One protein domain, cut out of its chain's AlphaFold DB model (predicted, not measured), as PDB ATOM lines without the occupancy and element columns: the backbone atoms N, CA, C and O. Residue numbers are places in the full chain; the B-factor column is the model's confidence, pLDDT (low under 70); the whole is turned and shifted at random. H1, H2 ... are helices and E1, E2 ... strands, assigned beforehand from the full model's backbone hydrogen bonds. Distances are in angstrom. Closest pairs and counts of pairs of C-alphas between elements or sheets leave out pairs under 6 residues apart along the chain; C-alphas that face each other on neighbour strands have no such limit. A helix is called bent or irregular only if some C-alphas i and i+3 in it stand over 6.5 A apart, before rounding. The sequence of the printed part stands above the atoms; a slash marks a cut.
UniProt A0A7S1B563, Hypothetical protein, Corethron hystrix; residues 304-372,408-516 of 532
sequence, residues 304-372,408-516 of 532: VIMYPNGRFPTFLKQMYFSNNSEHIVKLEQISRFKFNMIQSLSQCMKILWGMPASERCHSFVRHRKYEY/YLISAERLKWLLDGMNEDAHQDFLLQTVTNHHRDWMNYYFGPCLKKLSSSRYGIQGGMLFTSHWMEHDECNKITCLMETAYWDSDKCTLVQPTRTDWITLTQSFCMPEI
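Overview. This is residues 304 to 372 and 408 to 516 of the 532 residues of the protein "Hypothetical protein" of Corethron hystrix (UniProt A0A7S1B563). One very long helix, H1, makes the spine of a rod, and the bent helix H4 folds back beside it, running the opposite way. The hairpin E3-E4 packs on arm H4a through E3; H2, H3, H7 and the small sheet E1-E2 cluster about the last part of H1, and H5 packs on its first part. The printed part has 178 residues, with seven named helices and four named strands in the order H1 H2 E1 E2 H3 H4 H5 H6 E3 E4 H7; both two-strand sheets are antiparallel, and the class is mostly helix. The whole is loose, with a radius of gyration of the C-alphas of 21.6 A and spans of 75 by 36 by 32 A.

Along the chain. E3 is residues 487 to 490 and E4 residues 493 to 496. H1, residues 314 to 354, measures 59.1 A from C-alpha 314 at (189.332, 180.137, 102.952) to C-alpha 354 at (141.839, 206.544, 79.638). H4, residues 431 to 455, was assigned as one helix by its hydrogen bonds but is bent: C-alphas 445 and 448 are 6.7 A apart. Its arms are H4a, residues 431 to 445, 20.7 A long, and H4b, residues 448 to 455, 10.4 A long. H2 is residues 357 to 360, E1 364 to 366, E2 409 to 411, H3 412 to 419, H5 465 to 468 and H6 480 to 483. H7, residues 503 to 512, 13.1 A long, ends at C-alpha 512 at (149.438, 194.121, 78.692).

Arrangement. In the hairpin E3 and E4, N 488 and O 495 are within hydrogen-bond range at 3.0 A. The closest C-alphas of E3 and H4a, Trp 489 and Trp 442, are 5.7 A apart. H4a touches H1, the hub, at a shallow tilt of 21 degrees, opposite ways; their closest C-alphas, His 439 and Lys 338, are 6.3 A apart. H6 and H1 only just touch, with 3 pairs of C-alphas within 8 A, the closest being Leu 483 and Leu 331. H5 touches H1 at Phe 467 and Lys 317, C-alphas 4.7 A apart. H7 touches H1 at a steep tilt of 65 degrees, closest at the C-alphas of Cys 512 and Cys 348, 5.4 A. H3 touches H1 at a steep tilt of 45 degrees, closest at the C-alphas of Lys 416 and Leu 352, 6.2 A. H2 and H3 only just touch, with 3 pairs within 8 A, closest at Arg 360 and Ala 412. In antiparallel E1 and E2, N 365 and O 410 are 2.9 A apart, within hydrogen-bond range. Every O i to N i+4 pair is within hydrogen-bond range in H1, H3, H4a, H4b and H7; H2, H5 and H6 are too short for one.

Size, cuts and confidence. The two C-alphas farthest apart, those of Gly 310 and Ser 358, are 75.4 A apart. Residues 373 to 407 are not printed; C-alphas 372 and 408 are 14.9 A apart across the cut. The links H3 to H4 and H5 to H6 are long. Mean pLDDT of the printed part is 77.9, and 43 residues are under 70, among them 365 to 372, 422 to 429 and 497 to 516.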
ATOM      1  N   VAL A 304     191.264 185.398 109.503       73.06
ATOM      2  CA  VAL A 304     191.066 184.076 110.112       73.06
ATOM      3  C   VAL A 304     189.721 184.062 110.835       73.06
ATOM      4  O   VAL A 304     189.566 184.695 111.875       73.06
ATOM      5  N   ILE A 305     188.756 183.303 110.315       74.06
ATOM      6  CA  ILE A 305     187.494 183.052 111.017       74.06
ATOM      7  C   ILE A 305     187.712 181.868 111.956       74.06
ATOM      8  O   ILE A 305     188.047 180.770 111.509       74.06
ATOM      9  N   MET A 306     187.507 182.080 113.252       72.94
ATOM     10  CA  MET A 306     187.612 181.029 114.263       72.94
ATOM     11  C   MET A 306     186.214 180.498 114.599       72.94
ATOM     12  O   MET A 306     185.377 181.223 115.130       72.94
ATOM     13  N   TYR A 307     185.971 179.224 114.304       72.94
ATOM     14  CA  TYR A 307     184.836 178.468 114.829       72.94
ATOM     15  C   TYR A 307     185.223 177.830 116.168       72.94
ATOM     16  O   TYR A 307     186.412 177.612 116.421       72.94
ATOM     17  N   PRO A 308     184.239 177.425 116.994       73.19
ATOM     18  CA  PRO A 308     184.497 176.641 118.205       73.19
ATOM     19  C   PRO A 308     185.380 175.403 117.966       73.19
ATOM     20  O   PRO A 308     186.111 174.991 118.858       73.19
ATOM     21  N   ASN A 309     185.354 174.854 116.744       73.62
ATOM     22  CA  ASN A 309     186.062 173.632 116.355       73.62
ATOM     23  C   ASN A 309     187.291 173.876 115.454       73.62
ATOM     24  O   ASN A 309     187.822 172.921 114.892       73.62
ATOM     25  N   GLY A 310     187.745 175.125 115.280       80.06
ATOM     26  CA  GLY A 310     188.958 175.438 114.512       80.06
ATOM     27  C   GLY A 310     188.805 176.565 113.491       80.06
ATOM     28  O   GLY A 310     187.825 177.305 113.486       80.06
ATOM     29  N   ARG A 311     189.815 176.722 112.628       82.44
ATOM     30  CA  ARG A 311     189.837 177.761 111.588       82.44
ATOM     31  C   ARG A 311     188.887 177.401 110.453       82.44
ATOM     32  O   ARG A 311     188.943 176.285 109.944       82.44
ATOM     33  N   PHE A 312     188.072 178.358 110.027       80.75
ATOM     34  CA  PHE A 312     187.258 178.198 108.834       80.75
ATOM     35  C   PHE A 312     188.140 178.287 107.582       80.75
ATOM     36  O   PHE A 312     188.824 179.300 107.401       80.75
ATOM     37  N   PRO A 313     188.148 177.264 106.720       85.25
ATOM     38  CA  PRO A 313     188.960 177.275 105.514       85.25
ATOM     39  C   PRO A 313     188.565 178.392 104.538       85.25
ATOM     40  O   PRO A 313     187.384 178.580 104.251       85.25
ATOM     41  N   THR A 314     189.553 179.082 103.960       83.44
ATOM     42  CA  THR A 314     189.332 180.137 102.952       83.44
ATOM     43  C   THR A 314     188.553 179.626 101.739       83.44
ATOM     44  O   THR A 314     187.635 180.303 101.284       83.44
ATOM     45  N   PHE A 315     188.832 178.400 101.278       84.81
ATOM     46  CA  PHE A 315     188.123 177.805 100.140       84.81
ATOM     47  C   PHE A 315     186.614 177.635 100.398       84.81
ATOM     48  O   PHE A 315     185.812 177.785  99.480       84.81
ATOM     49  N   LEU A 316     186.197 177.366 101.646       85.94
ATOM     50  CA  LEU A 316     184.772 177.277 101.982       85.94
ATOM     51  C   LEU A 316     184.106 178.651 101.964       85.94
ATOM     52  O   LEU A 316     182.964 178.753 101.527       85.94
ATOM     53  N   LYS A 317     184.813 179.712 102.378       86.56
ATOM     54  CA  LYS A 317     184.284 181.083 102.272       86.56
ATOM     55  C   LYS A 317     184.033 181.470 100.825       86.56
ATOM     56  O   LYS A 317     182.989 182.033 100.528       86.56
ATOM     57  N   GLN A 318     184.996 181.165  99.957       87.06
ATOM     58  CA  GLN A 318     184.936 181.398  98.513       87.06
ATOM     59  C   GLN A 318     183.725 180.686  97.905       87.06
ATOM     60  O   GLN A 318     182.843 181.317  97.323       87.06
ATOM     61  N   MET A 319     183.599 179.388  98.185       88.00
ATOM     62  CA  MET A 319     182.464 178.581  97.741       88.00
ATOM     63  C   MET A 319     181.115 179.126  98.239       88.00
ATOM     64  O   MET A 319     180.178 179.261  97.451       88.00
ATOM     65  N   TYR A 320     180.993 179.454  99.531       91.00
ATOM     66  CA  TYR A 320     179.757 180.007 100.091       91.00
ATOM     67  C   TYR A 320     179.425 181.376  99.511       91.00
ATOM     68  O   TYR A 320     178.279 181.593  99.124       91.00
ATOM     69  N   PHE A 321     180.412 182.260  99.375       90.44
ATOM     70  CA  PHE A 321     180.220 183.562  98.752       90.44
ATOM     71  C   PHE A 321     179.714 183.417  97.316       90.44
ATOM     72  O   PHE A 321     178.693 184.007  96.973       90.44
ATOM     73  N   SER A 322     180.373 182.590  96.501       90.12
ATOM     74  CA  SER A 322     179.997 182.353  95.104       90.12
ATOM     75  C   SER A 322     178.563 181.819  94.979       90.12
ATOM     76  O   SER A 322     177.722 182.417  94.301       90.12
ATOM     77  N   ASN A 323     178.224 180.766  95.733       91.62
ATOM     78  CA  ASN A 323     176.888 180.164  95.693       91.62
ATOM     79  C   ASN A 323     175.794 181.106  96.213       91.62
ATOM     80  O   ASN A 323     174.709 181.190  95.632       91.62
ATOM     81  N   ASN A 324     176.059 181.812  97.312       93.50
ATOM     82  CA  ASN A 324     175.099 182.751  97.880       93.50
ATOM     83  C   ASN A 324     174.904 183.967  96.959       93.50
ATOM     84  O   ASN A 324     173.786 184.465  96.852       93.50
ATOM     85  N   SER A 325     175.947 184.400  96.242       92.69
ATOM     86  CA  SER A 325     175.863 185.496  95.270       92.69
ATOM     87  C   SER A 325     174.950 185.152  94.092       92.69
ATOM     88  O   SER A 325     174.089 185.956  93.732       92.69
ATOM     89  N   GLU A 326     175.064 183.946  93.527       92.94
ATOM     90  CA  GLU A 326     174.133 183.475  92.485       92.94
ATOM     91  C   GLU A 326     172.691 183.397  93.004       92.94
ATOM     92  O   GLU A 326     171.750 183.795  92.314       92.94
ATOM     93  N   HIS A 327     172.504 182.939  94.246       93.06
ATOM     94  CA  HIS A 327     171.186 182.902  94.874       93.06
ATOM     95  C   HIS A 327     170.581 184.306  95.020       93.06
ATOM     96  O   HIS A 327     169.424 184.511  94.657       93.06
ATOM     97  N   ILE A 328     171.365 185.287  95.478       92.94
ATOM     98  CA  ILE A 328     170.934 186.687  95.602       92.94
ATOM     99  C   ILE A 328     170.511 187.253  94.246       92.94
ATOM    100  O   ILE A 328     169.425 187.823  94.140       92.94
ATOM    101  N   VAL A 329     171.299 187.046  93.186       92.62
ATOM    102  CA  VAL A 329     170.911 187.526  91.849       92.62
ATOM    103  C   VAL A 329     169.643 186.840  91.349       92.62
ATOM    104  O   VAL A 329     168.794 187.493  90.735       92.62
ATOM    105  N   LYS A 330     169.439 185.554  91.661       91.06
ATOM    106  CA  LYS A 330     168.182 184.875  91.329       91.06
ATOM    107  C   LYS A 330     166.989 185.478  92.072       91.06
ATOM    108  O   LYS A 330     165.943 185.697  91.459       91.06
ATOM    109  N   LEU A 331     167.143 185.779  93.361       92.19
ATOM    110  CA  LEU A 331     166.129 186.481  94.147       92.19
ATOM    111  C   LEU A 331     165.803 187.845  93.519       92.19
ATOM    112  O   LEU A 331     164.635 188.156  93.288       92.19
ATOM    113  N   GLU A 332     166.811 188.640  93.168       91.56
ATOM    114  CA  GLU A 332     166.598 189.934  92.514       91.56
ATOM    115  C   GLU A 332     165.899 189.811  91.159       91.56
ATOM    116  O   GLU A 332     164.999 190.599  90.871       91.56
ATOM    117  N   GLN A 333     166.256 188.816  90.342       89.94
ATOM    118  CA  GLN A 333     165.597 188.569  89.058       89.94
ATOM    119  C   GLN A 333     164.097 188.319  89.246       89.94
ATOM    120  O   GLN A 333     163.284 188.925  88.550       89.94
ATOM    121  N   ILE A 334     163.723 187.469  90.206       89.00
ATOM    122  CA  ILE A 334     162.317 187.160  90.502       89.00
ATOM    123  C   ILE A 334     161.593 188.406  91.012       89.00
ATOM    124  O   ILE A 334     160.467 188.682  90.594       89.00
ATOM    125  N   SER A 335     162.244 189.180  91.882       90.94
ATOM    126  CA  SER A 335     161.706 190.445  92.379       90.94
ATOM    127  C   SER A 335     161.424 191.420  91.231       90.94
ATOM    128  O   SER A 335     160.301 191.908  91.093       90.94
ATOM    129  N   ARG A 336     162.401 191.627  90.335       89.50
ATOM    130  CA  ARG A 336     162.272 192.480  89.142       89.50
ATOM    131  C   ARG A 336     161.194 191.973  88.191       89.50
ATOM    132  O   ARG A 336     160.418 192.775  87.689       89.50
ATOM    133  N   PHE A 337     161.107 190.664  87.966       87.25
ATOM    134  CA  PHE A 337     160.055 190.062  87.146       87.25
ATOM    135  C   PHE A 337     158.660 190.383  87.700       87.25
ATOM    136  O   PHE A 337     157.806 190.891  86.971       87.25
ATOM    137  N   LYS A 338     158.441 190.159  89.002       87.25
ATOM    138  CA  LYS A 338     157.165 190.467  89.667       87.25
ATOM    139  C   LYS A 338     156.861 191.968  89.642       87.25
ATOM    140  O   LYS A 338     155.729 192.352  89.364       87.25
ATOM    141  N   PHE A 339     157.862 192.821  89.856       90.81
ATOM    142  CA  PHE A 339     157.695 194.272  89.766       90.81
ATOM    143  C   PHE A 339     157.336 194.734  88.347       90.81
ATOM    144  O   PHE A 339     156.397 195.509  88.177       90.81
ATOM    145  N   ASN A 340     158.025 194.229  87.321       87.38
ATOM    146  CA  ASN A 340     157.720 194.533  85.923       87.38
ATOM    147  C   ASN A 340     156.297 194.105  85.561       87.38
ATOM    148  O   ASN A 340     155.588 194.856  84.904       87.38
ATOM    149  N   MET A 341     155.849 192.947  86.050       84.88
ATOM    150  CA  MET A 341     154.469 192.493  85.877       84.88
ATOM    151  C   MET A 341     153.461 193.482  86.481       84.88
ATOM    152  O   MET A 341     152.492 193.849  85.819       84.88
ATOM    153  N   ILE A 342     153.711 193.971  87.701       88.75
ATOM    154  CA  ILE A 342     152.880 194.998  88.353       88.75
ATOM    155  C   ILE A 342     152.872 196.296  87.536       88.75
ATOM    156  O   ILE A 342     151.809 196.885  87.336       88.75
ATOM    157  N   GLN A 343     154.032 196.743  87.042       89.44
ATOM    158  CA  GLN A 343     154.128 197.949  86.215       89.44
ATOM    159  C   GLN A 343     153.356 197.797  84.902       89.44
ATOM    160  O   GLN A 343     152.573 198.683  84.564       89.44
ATOM    161  N   SER A 344     153.508 196.667  84.208       84.62
ATOM    162  CA  SER A 344     152.761 196.366  82.984       84.62
ATOM    163  C   SER A 344     151.254 196.370  83.237       84.62
ATOM    164  O   SER A 344     150.517 197.031  82.511       84.62
ATOM    165  N   LEU A 345     150.783 195.717  84.307       84.62
ATOM    166  CA  LEU A 345     149.366 195.732  84.690       84.62
ATOM    167  C   LEU A 345     148.875 197.145  85.018       84.62
ATOM    168  O   LEU A 345     147.811 197.551  84.556       84.62
ATOM    169  N   SER A 346     149.656 197.925  85.768       88.12
ATOM    170  CA  SER A 346     149.308 199.306  86.111       88.12
ATOM    171  C   SER A 346     149.206 200.202  84.872       88.12
ATOM    172  O   SER A 346     148.267 200.990  84.754       88.12
ATOM    173  N   GLN A 347     150.142 200.081  83.927       86.94
ATOM    174  CA  GLN A 347     150.108 200.820  82.662       86.94
ATOM    175  C   GLN A 347     148.903 200.414  81.810       86.94
ATOM    176  O   GLN A 347     148.186 201.278  81.312       86.94
ATOM    177  N   CYS A 348     148.639 199.114  81.714       85.19
ATOM    178  CA  CYS A 348     147.488 198.548  81.018       85.19
ATOM    179  C   CYS A 348     146.170 199.093  81.578       85.19
ATOM    180  O   CYS A 348     145.338 199.599  80.828       85.19
ATOM    181  N   MET A 349     146.023 199.104  82.905       86.00
ATOM    182  CA  MET A 349     144.879 199.731  83.563       86.00
ATOM    183  C   MET A 349     144.773 201.213  83.208       86.00
ATOM    184  O   MET A 349     143.712 201.649  82.783       86.00
ATOM    185  N   LYS A 350     145.852 201.999  83.309       87.00
ATOM    186  CA  LYS A 350     145.812 203.431  82.951       87.00
ATOM    187  C   LYS A 350     145.337 203.663  81.515       87.00
ATOM    188  O   LYS A 350     144.535 204.564  81.293       87.00
ATOM    189  N   ILE A 351     145.791 202.839  80.569       85.62
ATOM    190  CA  ILE A 351     145.352 202.893  79.169       85.62
ATOM    191  C   ILE A 351     143.852 202.591  79.071       85.62
ATOM    192  O   ILE A 351     143.105 203.389  78.512       85.62
ATOM    193  N   LEU A 352     143.393 201.490  79.669       84.94
ATOM    194  CA  LEU A 352     141.983 201.087  79.645       84.94
ATOM    195  C   LEU A 352     141.066 202.107  80.330       84.94
ATOM    196  O   LEU A 352     139.950 202.345  79.882       84.94
ATOM    197  N   TRP A 353     141.518 202.734  81.411       85.31
ATOM    198  CA  TRP A 353     140.771 203.780  82.106       85.31
ATOM    199  C   TRP A 353     140.741 205.099  81.322       85.31
ATOM    200  O   TRP A 353     139.757 205.829  81.420       85.31
ATOM    201  N   GLY A 354     141.779 205.385  80.530       87.94
ATOM    202  CA  GLY A 354     141.839 206.544  79.638       87.94
ATOM    203  C   GLY A 354     141.026 206.393  78.347       87.94
ATOM    204  O   GLY A 354     140.714 207.400  77.715       87.94
ATOM    205  N   MET A 355     140.661 205.168  77.957       86.06
ATOM    206  CA  MET A 355     139.838 204.920  76.770       86.06
ATOM    207  C   MET A 355     138.380 205.378  76.980       86.06
ATOM    208  O   MET A 355     137.769 205.027  78.000       86.06
ATOM    209  N   PRO A 356     137.773 206.089  76.006       90.50
ATOM    210  CA  PRO A 356     136.342 206.384  76.003       90.50
ATOM    211  C   PRO A 356     135.504 205.105  76.108       90.50
ATOM    212  O   PRO A 356     135.809 204.104  75.462       90.50
ATOM    213  N   ALA A 357     134.408 205.133  76.874       85.25
ATOM    214  CA  ALA A 357     133.561 203.951  77.089       85.25
ATOM    215  C   ALA A 357     133.058 203.317  75.774       85.25
ATOM    216  O   ALA A 357     133.014 202.094  75.653       85.25
ATOM    217  N   SER A 358     132.756 204.143  74.766       82.94
ATOM    218  CA  SER A 358     132.384 203.685  73.424       82.94
ATOM    219  C   SER A 358     133.495 202.886  72.743       82.94
ATOM    220  O   SER A 358     133.222 201.890  72.088       82.94
ATOM    221  N   GLU A 359     134.757 203.276  72.916       78.62
ATOM    222  CA  GLU A 359     135.898 202.593  72.300       78.62
ATOM    223  C   GLU A 359     136.267 201.303  73.040       78.62
ATOM    224  O   GLU A 359     136.654 200.326  72.400       78.62
ATOM    225  N   ARG A 360     136.077 201.238  74.366       78.06
ATOM    226  CA  ARG A 360     136.358 200.022  75.162       78.06
ATOM    227  C   ARG A 360     135.450 198.848  74.811       78.06
ATOM    228  O   ARG A 360     135.885 197.699  74.840       78.06
ATOM    229  N   CYS A 361     134.205 199.149  74.455       73.06
ATOM    230  CA  CYS A 361     133.211 198.181  73.996       73.06
ATOM    231  C   CYS A 361     133.564 197.557  72.632       73.06
ATOM    232  O   CYS A 361     133.143 196.441  72.336       73.06
ATOM    233  N   HIS A 362     134.334 198.267  71.799       69.81
ATOM    234  CA  HIS A 362     134.644 197.865  70.420       69.81
ATOM    235  C   HIS A 362     136.110 197.481  70.198       69.81
ATOM    236  O   HIS A 362     136.463 196.968  69.142       69.81
ATOM    237  N   SER A 363     136.960 197.717  71.191       72.12
ATOM    238  CA  SER A 363     138.370 197.359  71.165       72.12
ATOM    239  C   SER A 363     138.558 195.938  71.677       72.12
ATOM    240  O   SER A 363     138.134 195.614  72.787       72.12
ATOM    241  N   PHE A 364     139.229 195.099  70.893       71.06
ATOM    242  CA  PHE A 364     139.559 193.729  71.271       71.06
ATOM    243  C   PHE A 364     141.063 193.576  71.449       71.06
ATOM    244  O   PHE A 364     141.845 194.052  70.628       71.06
ATOM    245  N   VAL A 365     141.465 192.878  72.507       65.94
ATOM    246  CA  VAL A 365     142.868 192.544  72.747       65.94
ATOM    247  C   VAL A 365     143.099 191.100  72.318       65.94
ATOM    248  O   VAL A 365     142.381 190.185  72.729       65.94
ATOM    249  N   ARG A 366     144.099 190.898  71.458       63.50
ATOM    250  CA  ARG A 366     144.465 189.578  70.944       63.50
ATOM    251  C   ARG A 366     145.192 188.779  72.021       63.50
ATOM    252  O   ARG A 366     146.263 189.182  72.460       63.50
ATOM    253  N   HIS A 367     144.649 187.624  72.399       54.28
ATOM    254  CA  HIS A 367     145.336 186.679  73.274       54.28
ATOM    255  C   HIS A 367     146.244 185.760  72.442       54.28
ATOM    256  O   HIS A 367     145.756 185.019  71.583       54.28
ATOM    257  N   ARG A 368     147.562 185.751  72.688       50.34
ATOM    258  CA  ARG A 368     148.429 184.675  72.180       50.34
ATOM    259  C   ARG A 368     148.210 183.453  73.068       50.34
ATOM    260  O   ARG A 368     148.593 183.451  74.231       50.34
ATOM    261  N   LYS A 369     147.614 182.389  72.532       49.78
ATOM    262  CA  LYS A 369     147.699 181.087  73.198       49.78
ATOM    263  C   LYS A 369     149.118 180.553  72.983       49.78
ATOM    264  O   LYS A 369     149.582 180.520  71.846       49.78
ATOM    265  N   TYR A 370     149.787 180.122  74.049       46.41
ATOM    266  CA  TYR A 370     150.871 179.155  73.898       46.41
ATOM    267  C   TYR A 370     150.247 177.875  73.335       46.41
ATOM    268  O   TYR A 370     149.315 177.328  73.929       46.41
ATOM    269  N   GLU A 371     150.690 177.427  72.163       42.12
ATOM    270  CA  GLU A 371     150.278 176.131  71.628       42.12
ATOM    271  C   GLU A 371     150.809 175.031  72.552       42.12
ATOM    272  O   GLU A 371     151.952 174.600  72.449       42.12
ATOM    273  N   TYR A 372     149.978 174.605  73.502       44.19
ATOM    274  CA  TYR A 372     150.236 173.410  74.291       44.19
ATOM    275  C   TYR A 372     150.224 172.198  73.365       44.19
ATOM    276  O   TYR A 372     149.281 172.016  72.576       44.19
ATOM    277  N   TYR A 408     141.197 183.838  70.620       58.56
ATOM    278  CA  TYR A 408     140.409 184.306  71.750       58.56
ATOM    279  C   TYR A 408     140.628 185.817  71.896       58.56
ATOM    280  O   TYR A 408     141.706 186.278  72.277       58.56
ATOM    281  N   LEU A 409     139.618 186.593  71.516       61.91
ATOM    282  CA  LEU A 409     139.590 188.040  71.682       61.91
ATOM    283  C   LEU A 409     138.836 188.368  72.971       61.91
ATOM    284  O   LEU A 409     137.695 187.944  73.141       61.91
ATOM    285  N   ILE A 410     139.456 189.135  73.868       71.25
ATOM    286  CA  ILE A 410     138.769 189.737  75.018       71.25
ATOM    287  C   ILE A 410     138.473 191.204  74.695       71.25
ATOM    288  O   ILE A 410     139.328 191.890  74.133       71.25
ATOM    289  N   SER A 411     137.280 191.705  75.026       77.50
ATOM    290  CA  SER A 411     137.010 193.140  74.890       77.50
ATOM    291  C   SER A 411     137.815 193.935  75.922       77.50
ATOM    292  O   SER A 411     138.065 193.462  77.035       77.50
ATOM    293  N   ALA A 412     138.208 195.160  75.575       80.25
ATOM    294  CA  ALA A 412     138.908 196.062  76.485       80.25
ATOM    295  C   ALA A 412     138.068 196.363  77.741       80.25
ATOM    296  O   ALA A 412     138.617 196.439  78.838       80.25
ATOM    297  N   GLU A 413     136.739 196.450  77.611       81.38
ATOM    298  CA  GLU A 413     135.830 196.575  78.758       81.38
ATOM    299  C   GLU A 413     135.893 195.340  79.673       81.38
ATOM    300  O   GLU A 413     136.059 195.481  80.881       81.38
ATOM    301  N   ARG A 414     135.857 194.116  79.125       78.69
ATOM    302  CA  ARG A 414     135.953 192.899  79.948       78.69
ATOM    303  C   ARG A 414     137.326 192.765  80.603       78.69
ATOM    304  O   ARG A 414     137.401 192.390  81.769       78.69
ATOM    305  N   LEU A 415     138.402 193.101  79.890       81.62
ATOM    306  CA  LEU A 415     139.751 193.131  80.455       81.62
ATOM    307  C   LEU A 415     139.848 194.148  81.599       81.62
ATOM    308  O   LEU A 415     140.398 193.831  82.650       81.62
ATOM    309  N   LYS A 416     139.265 195.339  81.425       83.94
ATOM    310  CA  LYS A 416     139.156 196.345  82.485       83.94
ATOM    311  C   LYS A 416     138.442 195.771  83.709       83.94
ATOM    312  O   LYS A 416     138.969 195.901  84.803       83.94
ATOM    313  N   TRP A 417     137.311 195.087  83.534       80.62
ATOM    314  CA  TRP A 417     136.567 194.476  84.645       80.62
ATOM    315  C   TRP A 417     137.368 193.395  85.378       80.62
ATOM    316  O   TRP A 417     137.346 193.357  86.606       80.62
ATOM    317  N   LEU A 418     138.105 192.550  84.646       75.75
ATOM    318  CA  LEU A 418     138.992 191.542  85.240       75.75
ATOM    319  C   LEU A 418     140.127 192.185  86.051       75.75
ATOM    320  O   LEU A 418     140.484 191.699  87.122       75.75
ATOM    321  N   LEU A 419     140.696 193.284  85.554       79.81
ATOM    322  CA  LEU A 419     141.746 194.027  86.255       79.81
ATOM    323  C   LEU A 419     141.199 194.787  87.472       79.81
ATOM    324  O   LEU A 419     141.849 194.815  88.518       79.81
ATOM    325  N   ASP A 420     139.992 195.340  87.341       76.88
ATOM    326  CA  ASP A 420     139.246 196.066  88.372       76.88
ATOM    327  C   ASP A 420     138.505 195.129  89.346       76.88
ATOM    328  O   ASP A 420     137.760 195.617  90.187       76.88
ATOM    329  N   GLY A 421     138.657 193.800  89.251       70.00
ATOM    330  CA  GLY A 421     138.044 192.849  90.190       70.00
ATOM    331  C   GLY A 421     136.512 192.912  90.268       70.00
ATOM    332  O   GLY A 421     135.930 192.498  91.272       70.00
ATOM    333  N   MET A 422     135.846 193.439  89.235       64.19
ATOM    334  CA  MET A 422     134.388 193.532  89.169       64.19
ATOM    335  C   MET A 422     133.830 192.229  88.600       64.19
ATOM    336  O   MET A 422     133.581 192.112  87.401       64.19
ATOM    337  N   ASN A 423     133.669 191.231  89.466       55.94
ATOM    338  CA  ASN A 423     132.917 190.025  89.145       55.94
ATOM    339  C   ASN A 423     131.509 190.127  89.744       55.94
ATOM    340  O   ASN A 423     131.353 190.597  90.872       55.94
ATOM    341  N   GLU A 424     130.495 189.691  88.995       54.59
ATOM    342  CA  GLU A 424     129.088 189.719  89.431       54.59
ATOM    343  C   GLU A 424     128.843 188.806  90.652       54.59
ATOM    344  O   GLU A 424     127.955 189.068  91.461       54.59
ATOM    345  N   ASP A 425     129.719 187.819  90.867       56.09
ATOM    346  CA  ASP A 425     129.635 186.815  91.929       56.09
ATOM    347  C   ASP A 425     130.557 187.115  93.128       56.09
ATOM    348  O   ASP A 425     131.436 186.319  93.438       56.09
ATOM    349  N   ALA A 426     130.386 188.266  93.792       53.56
ATOM    350  CA  ALA A 426     130.853 188.625  95.156       53.56
ATOM    351  C   ALA A 426     132.333 188.392  95.581       53.56
ATOM    352  O   ALA A 426     132.731 188.822  96.666       53.56
ATOM    353  N   HIS A 427     133.177 187.771  94.764       55.44
ATOM    354  CA  HIS A 427     134.591 187.539  95.010       55.44
ATOM    355  C   HIS A 427     135.389 188.565  94.209       55.44
ATOM    356  O   HIS A 427     135.598 188.433  93.003       55.44
ATOM    357  N   GLN A 428     135.789 189.629  94.903       56.41
ATOM    358  CA  GLN A 428     136.619 190.705  94.377       56.41
ATOM    359  C   GLN A 428     138.066 190.231  94.168       56.41
ATOM    360  O   GLN A 428     138.959 190.551  94.953       56.41
ATOM    361  N   ASP A 429     138.316 189.466  93.109       60.25
ATOM    362  CA  ASP A 429     139.675 189.111  92.695       60.25
ATOM    363  C   ASP A 429     140.249 190.221  91.798       60.25
ATOM    364  O   ASP A 429     140.294 190.120  90.574       60.25
ATOM    365  N   PHE A 430     140.688 191.318  92.416       79.19
ATOM    366  CA  PHE A 430     141.409 192.393  91.728       79.19
ATOM    367  C   PHE A 430     142.783 191.891  91.278       79.19
ATOM    368  O   PHE A 430     143.702 191.811  92.094       79.19
ATOM    369  N   LEU A 431     142.971 191.595  89.990       80.62
ATOM    370  CA  LEU A 431     144.225 191.002  89.516       80.62
ATOM    371  C   LEU A 431     145.465 191.839  89.886       80.62
ATOM    372  O   LEU A 431     146.438 191.295  90.412       80.62
ATOM    373  N   LEU A 432     145.434 193.163  89.678       83.56
ATOM    374  CA  LEU A 432     146.558 194.033  90.053       83.56
ATOM    375  C   LEU A 432     146.833 193.981  91.563       83.56
ATOM    376  O   LEU A 432     147.990 193.877  91.978       83.56
ATOM    377  N   GLN A 433     145.785 194.031  92.389       86.06
ATOM    378  CA  GLN A 433     145.919 193.960  93.844       86.06
ATOM    379  C   GLN A 433     146.455 192.595  94.279       86.06
ATOM    380  O   GLN A 433     147.315 192.537  95.153       86.06
ATOM    381  N   THR A 434     145.995 191.512  93.658       84.44
ATOM    382  CA  THR A 434     146.430 190.139  93.923       84.44
ATOM    383  C   THR A 434     147.907 189.966  93.593       84.44
ATOM    384  O   THR A 434     148.672 189.539  94.455       84.44
ATOM    385  N   VAL A 435     148.357 190.384  92.404       84.88
ATOM    386  CA  VAL A 435     149.784 190.331  92.032       84.88
ATOM    387  C   VAL A 435     150.628 191.215  92.957       84.88
ATOM    388  O   VAL A 435     151.702 190.800  93.395       84.88
ATOM    389  N   THR A 436     150.128 192.400  93.320       89.50
ATOM    390  CA  THR A 436     150.806 193.311  94.258       89.50
ATOM    391  C   THR A 436     150.924 192.704  95.656       89.50
ATOM    392  O   THR A 436     152.003 192.733  96.249       89.50
ATOM    393  N   ASN A 437     149.847 192.108  96.174       88.88
ATOM    394  CA  ASN A 437     149.832 191.413  97.458       88.88
ATOM    395  C   ASN A 437     150.796 190.226  97.434       88.88
ATOM    396  O   ASN A 437     151.625 190.116  98.327       88.88
ATOM    397  N   HIS A 438     150.780 189.404  96.383       87.38
ATOM    398  CA  HIS A 438     151.709 188.283  96.249       87.38
ATOM    399  C   HIS A 438     153.171 188.723  96.193       87.38
ATOM    400  O   HIS A 438     154.021 188.081  96.808       87.38
ATOM    401  N   HIS A 439     153.486 189.806  95.476       90.31
ATOM    402  CA  HIS A 439     154.840 190.354  95.472       90.31
ATOM    403  C   HIS A 439     155.235 190.859  96.863       90.31
ATOM    404  O   HIS A 439     156.303 190.498  97.350       90.31
ATOM    405  N   ARG A 440     154.363 191.625  97.530       92.75
ATOM    406  CA  ARG A 440     154.585 192.107  98.899       92.75
ATOM    407  C   ARG A 440     154.802 190.955  99.881       92.75
ATOM    408  O   ARG A 440     155.723 191.013 100.687       92.75
ATOM    409  N   ASP A 441     153.984 189.915  99.812       90.81
ATOM    410  CA  ASP A 441     154.065 188.770 100.717       90.81
ATOM    411  C   ASP A 441     155.350 187.974 100.453       90.81
ATOM    412  O   ASP A 441     156.084 187.655 101.385       90.81
ATOM    413  N   TRP A 442     155.715 187.756  99.187       91.75
ATOM    414  CA  TRP A 442     157.011 187.170  98.836       91.75
ATOM    415  C   TRP A 442     158.190 188.026  99.340       91.75
ATOM    416  O   TRP A 442     159.162 187.480  99.867       91.75
ATOM    417  N   MET A 443     158.089 189.359  99.260       92.50
ATOM    418  CA  MET A 443     159.096 190.274  99.807       92.50
ATOM    419  C   MET A 443     159.222 190.147 101.331       92.50
ATOM    420  O   MET A 443     160.332 190.054 101.854       92.50
ATOM    421  N   ASN A 444     158.094 190.110 102.037       93.19
ATOM    422  CA  ASN A 444     158.048 190.122 103.499       93.19
ATOM    423  C   ASN A 444     158.390 188.773 104.132       93.19
ATOM    424  O   ASN A 444     158.998 188.744 105.201       93.19
ATOM    425  N   TYR A 445     158.002 187.669 103.496       90.88
ATOM    426  CA  TYR A 445     158.099 186.341 104.098       90.88
ATOM    427  C   TYR A 445     159.206 185.460 103.513       90.88
ATOM    428  O   TYR A 445     159.540 184.436 104.113       90.88
ATOM    429  N   TYR A 446     159.801 185.848 102.381       91.56
ATOM    430  CA  TYR A 446     160.913 185.113 101.778       91.56
ATOM    431  C   TYR A 446     162.120 185.993 101.474       91.56
ATOM    432  O   TYR A 446     163.156 185.834 102.113       91.56
ATOM    433  N   PHE A 447     161.991 186.947 100.547       91.94
ATOM    434  CA  PHE A 447     163.128 187.738 100.063       91.94
ATOM    435  C   PHE A 447     163.821 188.507 101.192       91.94
ATOM    436  O   PHE A 447     165.020 188.350 101.405       91.94
ATOM    437  N   GLY A 448     163.062 189.306 101.949       93.25
ATOM    438  CA  GLY A 448     163.574 190.116 103.050       93.25
ATOM    439  C   GLY A 448     164.195 189.271 104.166       93.25
ATOM    440  O   GLY A 448     165.349 189.517 104.520       93.25
ATOM    441  N   PRO A 449     163.489 188.258 104.708       94.31
ATOM    442  CA  PRO A 449     164.047 187.352 105.709       94.31
ATOM    443  C   PRO A 449     165.313 186.629 105.243       94.31
ATOM    444  O   PRO A 449     166.294 186.609 105.986       94.31
ATOM    445  N   CYS A 450     165.330 186.097 104.017       93.25
ATOM    446  CA  CYS A 450     166.507 185.430 103.470       93.25
ATOM    447  C   CYS A 450     167.686 186.400 103.308       93.25
ATOM    448  O   CYS A 450     168.787 186.123 103.783       93.25
ATOM    449  N   LEU A 451     167.461 187.580 102.722       91.94
ATOM    450  CA  LEU A 451     168.513 188.579 102.535       91.94
ATOM    451  C   LEU A 451     169.061 189.080 103.877       91.94
ATOM    452  O   LEU A 451     170.274 189.203 104.052       91.94
ATOM    453  N   LYS A 452     168.181 189.312 104.857       91.81
ATOM    454  CA  LYS A 452     168.567 189.666 106.229       91.81
ATOM    455  C   LYS A 452     169.400 188.561 106.870       91.81
ATOM    456  O   LYS A 452     170.376 188.859 107.549       91.81
ATOM    457  N   LYS A 453     169.038 187.295 106.657       91.94
ATOM    458  CA  LYS A 453     169.801 186.153 107.161       91.94
ATOM    459  C   LYS A 453     171.198 186.119 106.554       91.94
ATOM    460  O   LYS A 453     172.169 186.118 107.305       91.94
ATOM    461  N   LEU A 454     171.297 186.176 105.225       90.56
ATOM    462  CA  LEU A 454     172.566 186.133 104.494       90.56
ATOM    463  C   LEU A 454     173.486 187.315 104.824       90.56
ATOM    464  O   LEU A 454     174.690 187.125 104.947       90.56
ATOM    465  N   SER A 455     172.931 188.509 105.031       87.50
ATOM    466  CA  SER A 455     173.703 189.709 105.398       87.50
ATOM    467  C   SER A 455     174.022 189.820 106.894       87.50
ATOM    468  O   SER A 455     174.894 190.598 107.278       87.50
ATOM    469  N   SER A 456     173.335 189.063 107.756       86.19
ATOM    470  CA  SER A 456     173.527 189.176 109.202       86.19
ATOM    471  C   SER A 456     174.930 188.745 109.619       86.19
ATOM    472  O   SER A 456     175.422 187.690 109.213       86.19
ATOM    473  N   SER A 457     175.563 189.566 110.461       81.81
ATOM    474  CA  SER A 457     176.896 189.300 110.996       81.81
ATOM    475  C   SER A 457     176.923 187.985 111.773       81.81
ATOM    476  O   SER A 457     176.064 187.741 112.626       81.81
ATOM    477  N   ARG A 458     177.954 187.173 111.555       78.00
ATOM    478  CA  ARG A 458     178.188 185.927 112.292       78.00
ATOM    479  C   ARG A 458     179.667 185.844 112.640       78.00
ATOM    480  O   ARG A 458     180.496 186.247 111.838       78.00
ATOM    481  N   TYR A 459     179.991 185.368 113.841       74.25
ATOM    482  CA  TYR A 459     181.379 185.250 114.319       74.25
ATOM    483  C   TYR A 459     182.200 186.553 114.221       74.25
ATOM    484  O   TYR A 459     183.405 186.509 114.005       74.25
ATOM    485  N   GLY A 460     181.549 187.716 114.369       68.12
ATOM    486  CA  GLY A 460     182.210 189.023 114.283       68.12
ATOM    487  C   GLY A 460     182.591 189.465 112.866       68.12
ATOM    488  O   GLY A 460     183.334 190.427 112.724       68.12
ATOM    489  N   ILE A 461     182.097 188.786 111.825       68.75
ATOM    490  CA  ILE A 461     182.359 189.128 110.423       68.75
ATOM    491  C   ILE A 461     181.182 189.934 109.885       68.75
ATOM    492  O   ILE A 461     180.039 189.461 109.911       68.75
ATOM    493  N   GLN A 462     181.456 191.134 109.383       65.81
ATOM    494  CA  GLN A 462     180.477 191.933 108.650       65.81
ATOM    495  C   GLN A 462     180.247 191.318 107.258       65.81
ATOM    496  O   GLN A 462     181.172 190.803 106.636       65.81
ATOM    497  N   GLY A 463     178.984 191.230 106.828       66.38
ATOM    498  CA  GLY A 463     178.535 190.342 105.737       66.38
ATOM    499  C   GLY A 463     178.306 188.880 106.156       66.38
ATOM    500  O   GLY A 463     177.689 188.116 105.422       66.38
ATOM    501  N   GLY A 464     178.767 188.507 107.357       74.75
ATOM    502  CA  GLY A 464     178.445 187.305 108.128       74.75
ATOM    503  C   GLY A 464     178.100 186.032 107.362       74.75
ATOM    504  O   GLY A 464     178.999 185.276 106.983       74.75
ATOM    505  N   MET A 465     176.808 185.714 107.238       77.56
ATOM    506  CA  MET A 465     176.353 184.417 106.710       77.56
ATOM    507  C   MET A 465     176.645 184.208 105.227       77.56
ATOM    508  O   MET A 465     176.766 183.053 104.820       77.56
ATOM    509  N   LEU A 466     176.871 185.282 104.465       82.31
ATOM    510  CA  LEU A 466     177.277 185.228 103.062       82.31
ATOM    511  C   LEU A 466     178.560 184.403 102.868       82.31
ATOM    512  O   LEU A 466     178.684 183.697 101.873       82.31
ATOM    513  N   PHE A 467     179.462 184.443 103.853       82.25
ATOM    514  CA  PHE A 467     180.767 183.772 103.825       82.25
ATOM    515  C   PHE A 467     180.856 182.544 104.734       82.25
ATOM    516  O   PHE A 467     181.816 181.783 104.646       82.25
ATOM    517  N   THR A 468     179.909 182.366 105.659       81.81
ATOM    518  CA  THR A 468     180.053 181.415 106.781       81.81
ATOM    519  C   THR A 468     179.077 180.245 106.745       81.81
ATOM    520  O   THR A 468     179.185 179.336 107.571       81.81
ATOM    521  N   SER A 469     178.130 180.250 105.809       88.00
ATOM    522  CA  SER A 469     177.145 179.175 105.642       88.00
ATOM    523  C   SER A 469     176.509 179.227 104.260       88.00
ATOM    524  O   SER A 469     176.313 180.309 103.700       88.00
ATOM    525  N   HIS A 470     176.136 178.071 103.728       92.00
ATOM    526  CA  HIS A 470     175.407 178.000 102.468       92.00
ATOM    527  C   HIS A 470     173.947 178.452 102.650       92.00
ATOM    528  O   HIS A 470     173.328 178.120 103.659       92.00
ATOM    529  N   TRP A 471     173.349 179.144 101.675       92.75
ATOM    530  CA  TRP A 471     171.957 179.618 101.766       92.75
ATOM    531  C   TRP A 471     170.948 178.492 102.051       92.75
ATOM    532  O   TRP A 471     169.979 178.698 102.773       92.75
ATOM    533  N   MET A 472     171.196 177.279 101.543       92.19
ATOM    534  CA  MET A 472     170.335 176.109 101.792       92.19
ATOM    535  C   MET A 472     170.336 175.631 103.253       92.19
ATOM    536  O   MET A 472     169.445 174.880 103.642       92.19
ATOM    537  N   GLU A 473     171.316 176.033 104.062       91.50
ATOM    538  CA  GLU A 473     171.369 175.698 105.493       91.50
ATOM    539  C   GLU A 473     170.400 176.550 106.327       91.50
ATOM    540  O   GLU A 473     170.232 176.297 107.519       91.50
ATOM    541  N   HIS A 474     169.763 177.556 105.718       90.56
ATOM    542  CA  HIS A 474     168.867 178.485 106.399       90.56
ATOM    543  C   HIS A 474     167.425 178.270 105.966       90.56
ATOM    544  O   HIS A 474     167.098 178.404 104.785       90.56
ATOM    545  N   ASP A 475     166.544 178.013 106.929       90.81
ATOM    546  CA  ASP A 475     165.107 177.817 106.696       90.81
ATOM    547  C   ASP A 475     164.452 179.032 106.017       90.81
ATOM    548  O   ASP A 475     163.485 178.895 105.260       90.81
ATOM    549  N   GLU A 476     164.993 180.231 106.251       91.94
ATOM    550  CA  GLU A 476     164.525 181.475 105.640       91.94
ATOM    551  C   GLU A 476     164.807 181.531 104.128       91.94
ATOM    552  O   GLU A 476     164.048 182.160 103.391       91.94
ATOM    553  N   CYS A 477     165.857 180.851 103.656       90.38
ATOM    554  CA  CYS A 477     166.295 180.853 102.257       90.38
ATOM    555  C   CYS A 477     165.971 179.544 101.519       90.38
ATOM    556  O   CYS A 477     165.754 179.554 100.304       90.38
ATOM    557  N   ASN A 478     165.883 178.414 102.228       89.19
ATOM    558  CA  ASN A 478     165.700 177.078 101.657       89.19
ATOM    559  C   ASN A 478     164.236 176.762 101.290       89.19
ATOM    560  O   ASN A 478     163.677 175.721 101.635       89.19
ATOM    561  N   LYS A 479     163.591 177.679 100.565       88.56
ATOM    562  CA  LYS A 479     162.263 177.475  99.974       88.56
ATOM    563  C   LYS A 479     162.394 177.503  98.458       88.56
ATOM    564  O   LYS A 479     162.026 178.474  97.811       88.56
ATOM    565  N   ILE A 480     162.931 176.423  97.883       81.50
ATOM    566  CA  ILE A 480     163.246 176.325  96.444       81.50
ATOM    567  C   ILE A 480     162.029 176.647  95.562       81.50
ATOM    568  O   ILE A 480     162.182 177.276  94.520       81.50
ATOM    569  N   THR A 481     160.811 176.293  95.989       82.12
ATOM    570  CA  THR A 481     159.586 176.646  95.252       82.12
ATOM    571  C   THR A 481     159.427 178.153  95.072       82.12
ATOM    572  O   THR A 481     158.949 178.578  94.029       82.12
ATOM    573  N   CYS A 482     159.893 178.976  96.016       82.88
ATOM    574  CA  CYS A 482     159.882 180.435  95.907       82.88
ATOM    575  C   CYS A 482     160.835 180.990  94.839       82.88
ATOM    576  O   CYS A 482     160.757 182.182  94.537       82.88
ATOM    577  N   LEU A 483     161.741 180.164  94.300       82.19
ATOM    578  CA  LEU A 483     162.688 180.545  93.250       82.19
ATOM    579  C   LEU A 483     162.100 180.422  91.837       82.19
ATOM    580  O   LEU A 483     162.759 180.759  90.851       82.19
ATOM    581  N   MET A 484     160.861 179.941  91.721       83.06
ATOM    582  CA  MET A 484     160.141 179.883  90.455       83.06
ATOM    583  C   MET A 484     159.401 181.202  90.218       83.06
ATOM    584  O   MET A 484     158.737 181.729  91.110       83.06
ATOM    585  N   GLU A 485     159.477 181.733  88.997       78.94
ATOM    586  CA  GLU A 485     158.847 183.015  88.625       78.94
ATOM    587  C   GLU A 485     157.328 183.009  88.865       78.94
ATOM    588  O   GLU A 485     156.742 184.008  89.297       78.94
ATOM    589  N   THR A 486     156.716 181.838  88.671       77.44
ATOM    590  CA  THR A 486     155.284 181.568  88.828       77.44
ATOM    591  C   THR A 486     154.864 181.224  90.258       77.44
ATOM    592  O   THR A 486     153.684 180.982  90.501       77.44
ATOM    593  N   ALA A 487     155.785 181.191  91.222       80.94
ATOM    594  CA  ALA A 487     155.434 180.911  92.608       80.94
ATOM    595  C   ALA A 487     154.738 182.104  93.270       80.94
ATOM    596  O   ALA A 487     155.066 183.269  93.001       80.94
ATOM    597  N   TYR A 488     153.818 181.813  94.183       80.69
ATOM    598  CA  TYR A 488     153.181 182.798  95.052       80.69
ATOM    599  C   TYR A 488     153.243 182.343  96.507       80.69
ATOM    600  O   TYR A 488     153.481 181.171  96.804       80.69
ATOM    601  N   TRP A 489     153.077 183.302  97.414       80.00
ATOM    602  CA  TRP A 489     153.023 183.031  98.841       80.00
ATOM    603  C   TRP A 489     151.581 182.757  99.266       80.00
ATOM    604  O   TRP A 489     150.703 183.576  98.995       80.00
ATOM    605  N   ASP A 490     151.354 181.629  99.934       82.12
ATOM    606  CA  ASP A 490     150.082 181.251 100.545       82.12
ATOM    607  C   ASP A 490     150.334 180.700 101.948       82.12
ATOM    608  O   ASP A 490     150.994 179.669 102.103       82.12
ATOM    609  N   SER A 491     149.800 181.386 102.963       75.38
ATOM    610  CA  SER A 491     149.700 180.867 104.333       75.38
ATOM    611  C   SER A 491     151.003 180.209 104.830       75.38
ATOM    612  O   SER A 491     151.018 179.052 105.247       75.38
ATOM    613  N   ASP A 492     152.113 180.948 104.713       79.06
ATOM    614  CA  ASP A 492     153.492 180.585 105.100       79.06
ATOM    615  C   ASP A 492     154.274 179.649 104.165       79.06
ATOM    616  O   ASP A 492     155.432 179.297 104.442       79.06
ATOM    617  N   LYS A 493     153.690 179.271 103.027       84.62
ATOM    618  CA  LYS A 493     154.324 178.388 102.044       84.62
ATOM    619  C   LYS A 493     154.360 179.037 100.667       84.62
ATOM    620  O   LYS A 493     153.394 179.641 100.218       84.62
ATOM    621  N   CYS A 494     155.470 178.845  99.956       84.50
ATOM    622  CA  CYS A 494     155.492 179.103  98.522       84.50
ATOM    623  C   CYS A 494     154.843 177.943  97.792       84.50
ATOM    624  O   CYS A 494     155.369 176.823  97.791       84.50
ATOM    625  N   THR A 495     153.722 178.232  97.155       83.44
ATOM    626  CA  THR A 495     152.992 177.296  96.317       83.44
ATOM    627  C   THR A 495     153.183 177.680  94.855       83.44
ATOM    628  O   THR A 495     153.362 178.845  94.490       83.44
ATOM    629  N   LEU A 496     153.202 176.664  93.997       77.62
ATOM    630  CA  LEU A 496     153.148 176.878  92.559       77.62
ATOM    631  C   LEU A 496     151.693 177.075  92.161       77.62
ATOM    632  O   LEU A 496     150.803 176.378  92.656       77.62
ATOM    633  N   VAL A 497     151.449 178.023  91.262       66.69
ATOM    634  CA  VAL A 497     150.137 178.164  90.631       66.69
ATOM    635  C   VAL A 497     149.844 176.866  89.891       66.69
ATOM    636  O   VAL A 497     150.593 176.480  88.996       66.69
ATOM    637  N   GLN A 498     148.769 176.172  90.275       57.91
ATOM    638  CA  GLN A 498     148.301 175.045  89.478       57.91
ATOM    639  C   GLN A 498     147.865 175.562  88.091       57.91
ATOM    640  O   GLN A 498     147.256 176.632  88.033       57.91
ATOM    641  N   PRO A 499     148.100 174.813  86.996       49.72
ATOM    642  CA  PRO A 499     147.757 175.199  85.615       49.72
ATOM    643  C   PRO A 499     146.278 175.533  85.347       49.72
ATOM    644  O   PRO A 499     145.886 175.895  84.249       49.72
ATOM    645  N   THR A 500     145.406 175.383  86.335       50.81
ATOM    646  CA  THR A 500     143.996 175.774  86.243       50.81
ATOM    647  C   THR A 500     143.771 177.239  86.628       50.81
ATOM    648  O   THR A 500     142.720 177.793  86.335       50.81
ATOM    649  N   ARG A 501     144.766 177.875  87.264       48.31
ATOM    650  CA  ARG A 501     144.844 179.310  87.589       48.31
ATOM    651  C   ARG A 501     145.933 180.037  86.778       48.31
ATOM    652  O   ARG A 501     146.173 181.208  87.043       48.31
ATOM    653  N   THR A 502     146.605 179.397  85.813       47.97
ATOM    654  CA  THR A 502     147.676 180.003  84.973       47.97
ATOM    655  C   THR A 502     147.212 181.111  84.036       47.97
ATOM    656  O   THR A 502     148.028 181.673  83.299       47.97
ATOM    657  N   ASP A 503     145.935 181.470  84.090       56.03
ATOM    658  CA  ASP A 503     145.410 182.577  83.321       56.03
ATOM    659  C   ASP A 503     146.152 183.863  83.683       56.03
ATOM    660  O   ASP A 503     146.703 184.474  82.796       56.03
ATOM    661  N   TRP A 504     146.350 184.257  84.939       57.16
ATOM    662  CA  TRP A 504     146.852 185.616  85.210       57.16
ATOM    663  C   TRP A 504     148.251 185.962  84.662       57.16
ATOM    664  O   TRP A 504     148.421 187.064  84.143       57.16
ATOM    665  N   ILE A 505     149.248 185.070  84.726       55.94
ATOM    666  CA  ILE A 505     150.590 185.347  84.162       55.94
ATOM    667  C   ILE A 505     150.510 185.410  82.633       55.94
ATOM    668  O   ILE A 505     151.006 186.359  82.025       55.94
ATOM    669  N   THR A 506     149.813 184.443  82.032       58.31
ATOM    670  CA  THR A 506     149.581 184.369  80.584       58.31
ATOM    671  C   THR A 506     148.752 185.558  80.093       58.31
ATOM    672  O   THR A 506     149.110 186.176  79.100       58.31
ATOM    673  N   LEU A 507     147.703 185.940  80.823       56.50
ATOM    674  CA  LEU A 507     146.831 187.097  80.609       56.50
ATOM    675  C   LEU A 507     147.646 188.389  80.690       56.50
ATOM    676  O   LEU A 507     147.526 189.241  79.819       56.50
ATOM    677  N   THR A 508     148.511 188.535  81.697       57.38
ATOM    678  CA  THR A 508     149.325 189.747  81.869       57.38
ATOM    679  C   THR A 508     150.326 189.913  80.729       57.38
ATOM    680  O   THR A 508     150.424 190.993  80.145       57.38
ATOM    681  N   GLN A 509     151.049 188.844  80.386       58.56
ATOM    682  CA  GLN A 509     152.023 188.860  79.293       58.56
ATOM    683  C   GLN A 509     151.341 189.002  77.925       58.56
ATOM    684  O   GLN A 509     151.840 189.728  77.074       58.56
ATOM    685  N   SER A 510     150.178 188.379  77.721       57.25
ATOM    686  CA  SER A 510     149.474 188.403  76.432       57.25
ATOM    687  C   SER A 510     148.706 189.696  76.181       57.25
ATOM    688  O   SER A 510     148.614 190.123  75.035       57.25
ATOM    689  N   PHE A 511     148.140 190.315  77.219       56.94
ATOM    690  CA  PHE A 511     147.239 191.457  77.048       56.94
ATOM    691  C   PHE A 511     147.874 192.811  77.333       56.94
ATOM    692  O   PHE A 511     147.478 193.803  76.727       56.94
ATOM    693  N   CYS A 512     148.859 192.863  78.226       60.09
ATOM    694  CA  CYS A 512     149.438 194.121  78.692       60.09
ATOM    695  C   CYS A 512     150.901 194.312  78.258       60.09
ATOM    696  O   CYS A 512     151.500 195.339  78.571       60.09
ATOM    697  N   MET A 513     151.473 193.350  77.523       53.62
ATOM    698  CA  MET A 513     152.797 193.444  76.899       53.62
ATOM    699  C   MET A 513     152.743 192.964  75.436       53.62
ATOM    700  O   MET A 513     153.361 191.950  75.111       53.62
ATOM    701  N   PRO A 514     152.012 193.640  74.526       47.03
ATOM    702  CA  PRO A 514     152.131 193.308  73.114       47.03
ATOM    703  C   PRO A 514     153.589 193.526  72.692       47.03
ATOM    704  O   PRO A 514     154.141 194.611  72.884       47.03
ATOM    705  N   GLU A 515     154.230 192.498  72.132       36.22
ATOM    706  CA  GLU A 515     155.460 192.704  71.371       36.22
ATOM    707  C   GLU A 515     155.156 193.784  70.331       36.22
ATOM    708  O   GLU A 515     154.296 193.594  69.468       36.22
ATOM    709  N   ILE A 516     155.846 194.923  70.409       33.06
ATOM    710  CA  ILE A 516     155.894 195.883  69.307       33.06
ATOM    711  C   ILE A 516     156.750 195.217  68.225       33.06
ATOM    712  O   ILE A 516     157.942 195.478  68.084       33.06
TER     713      ILE A 516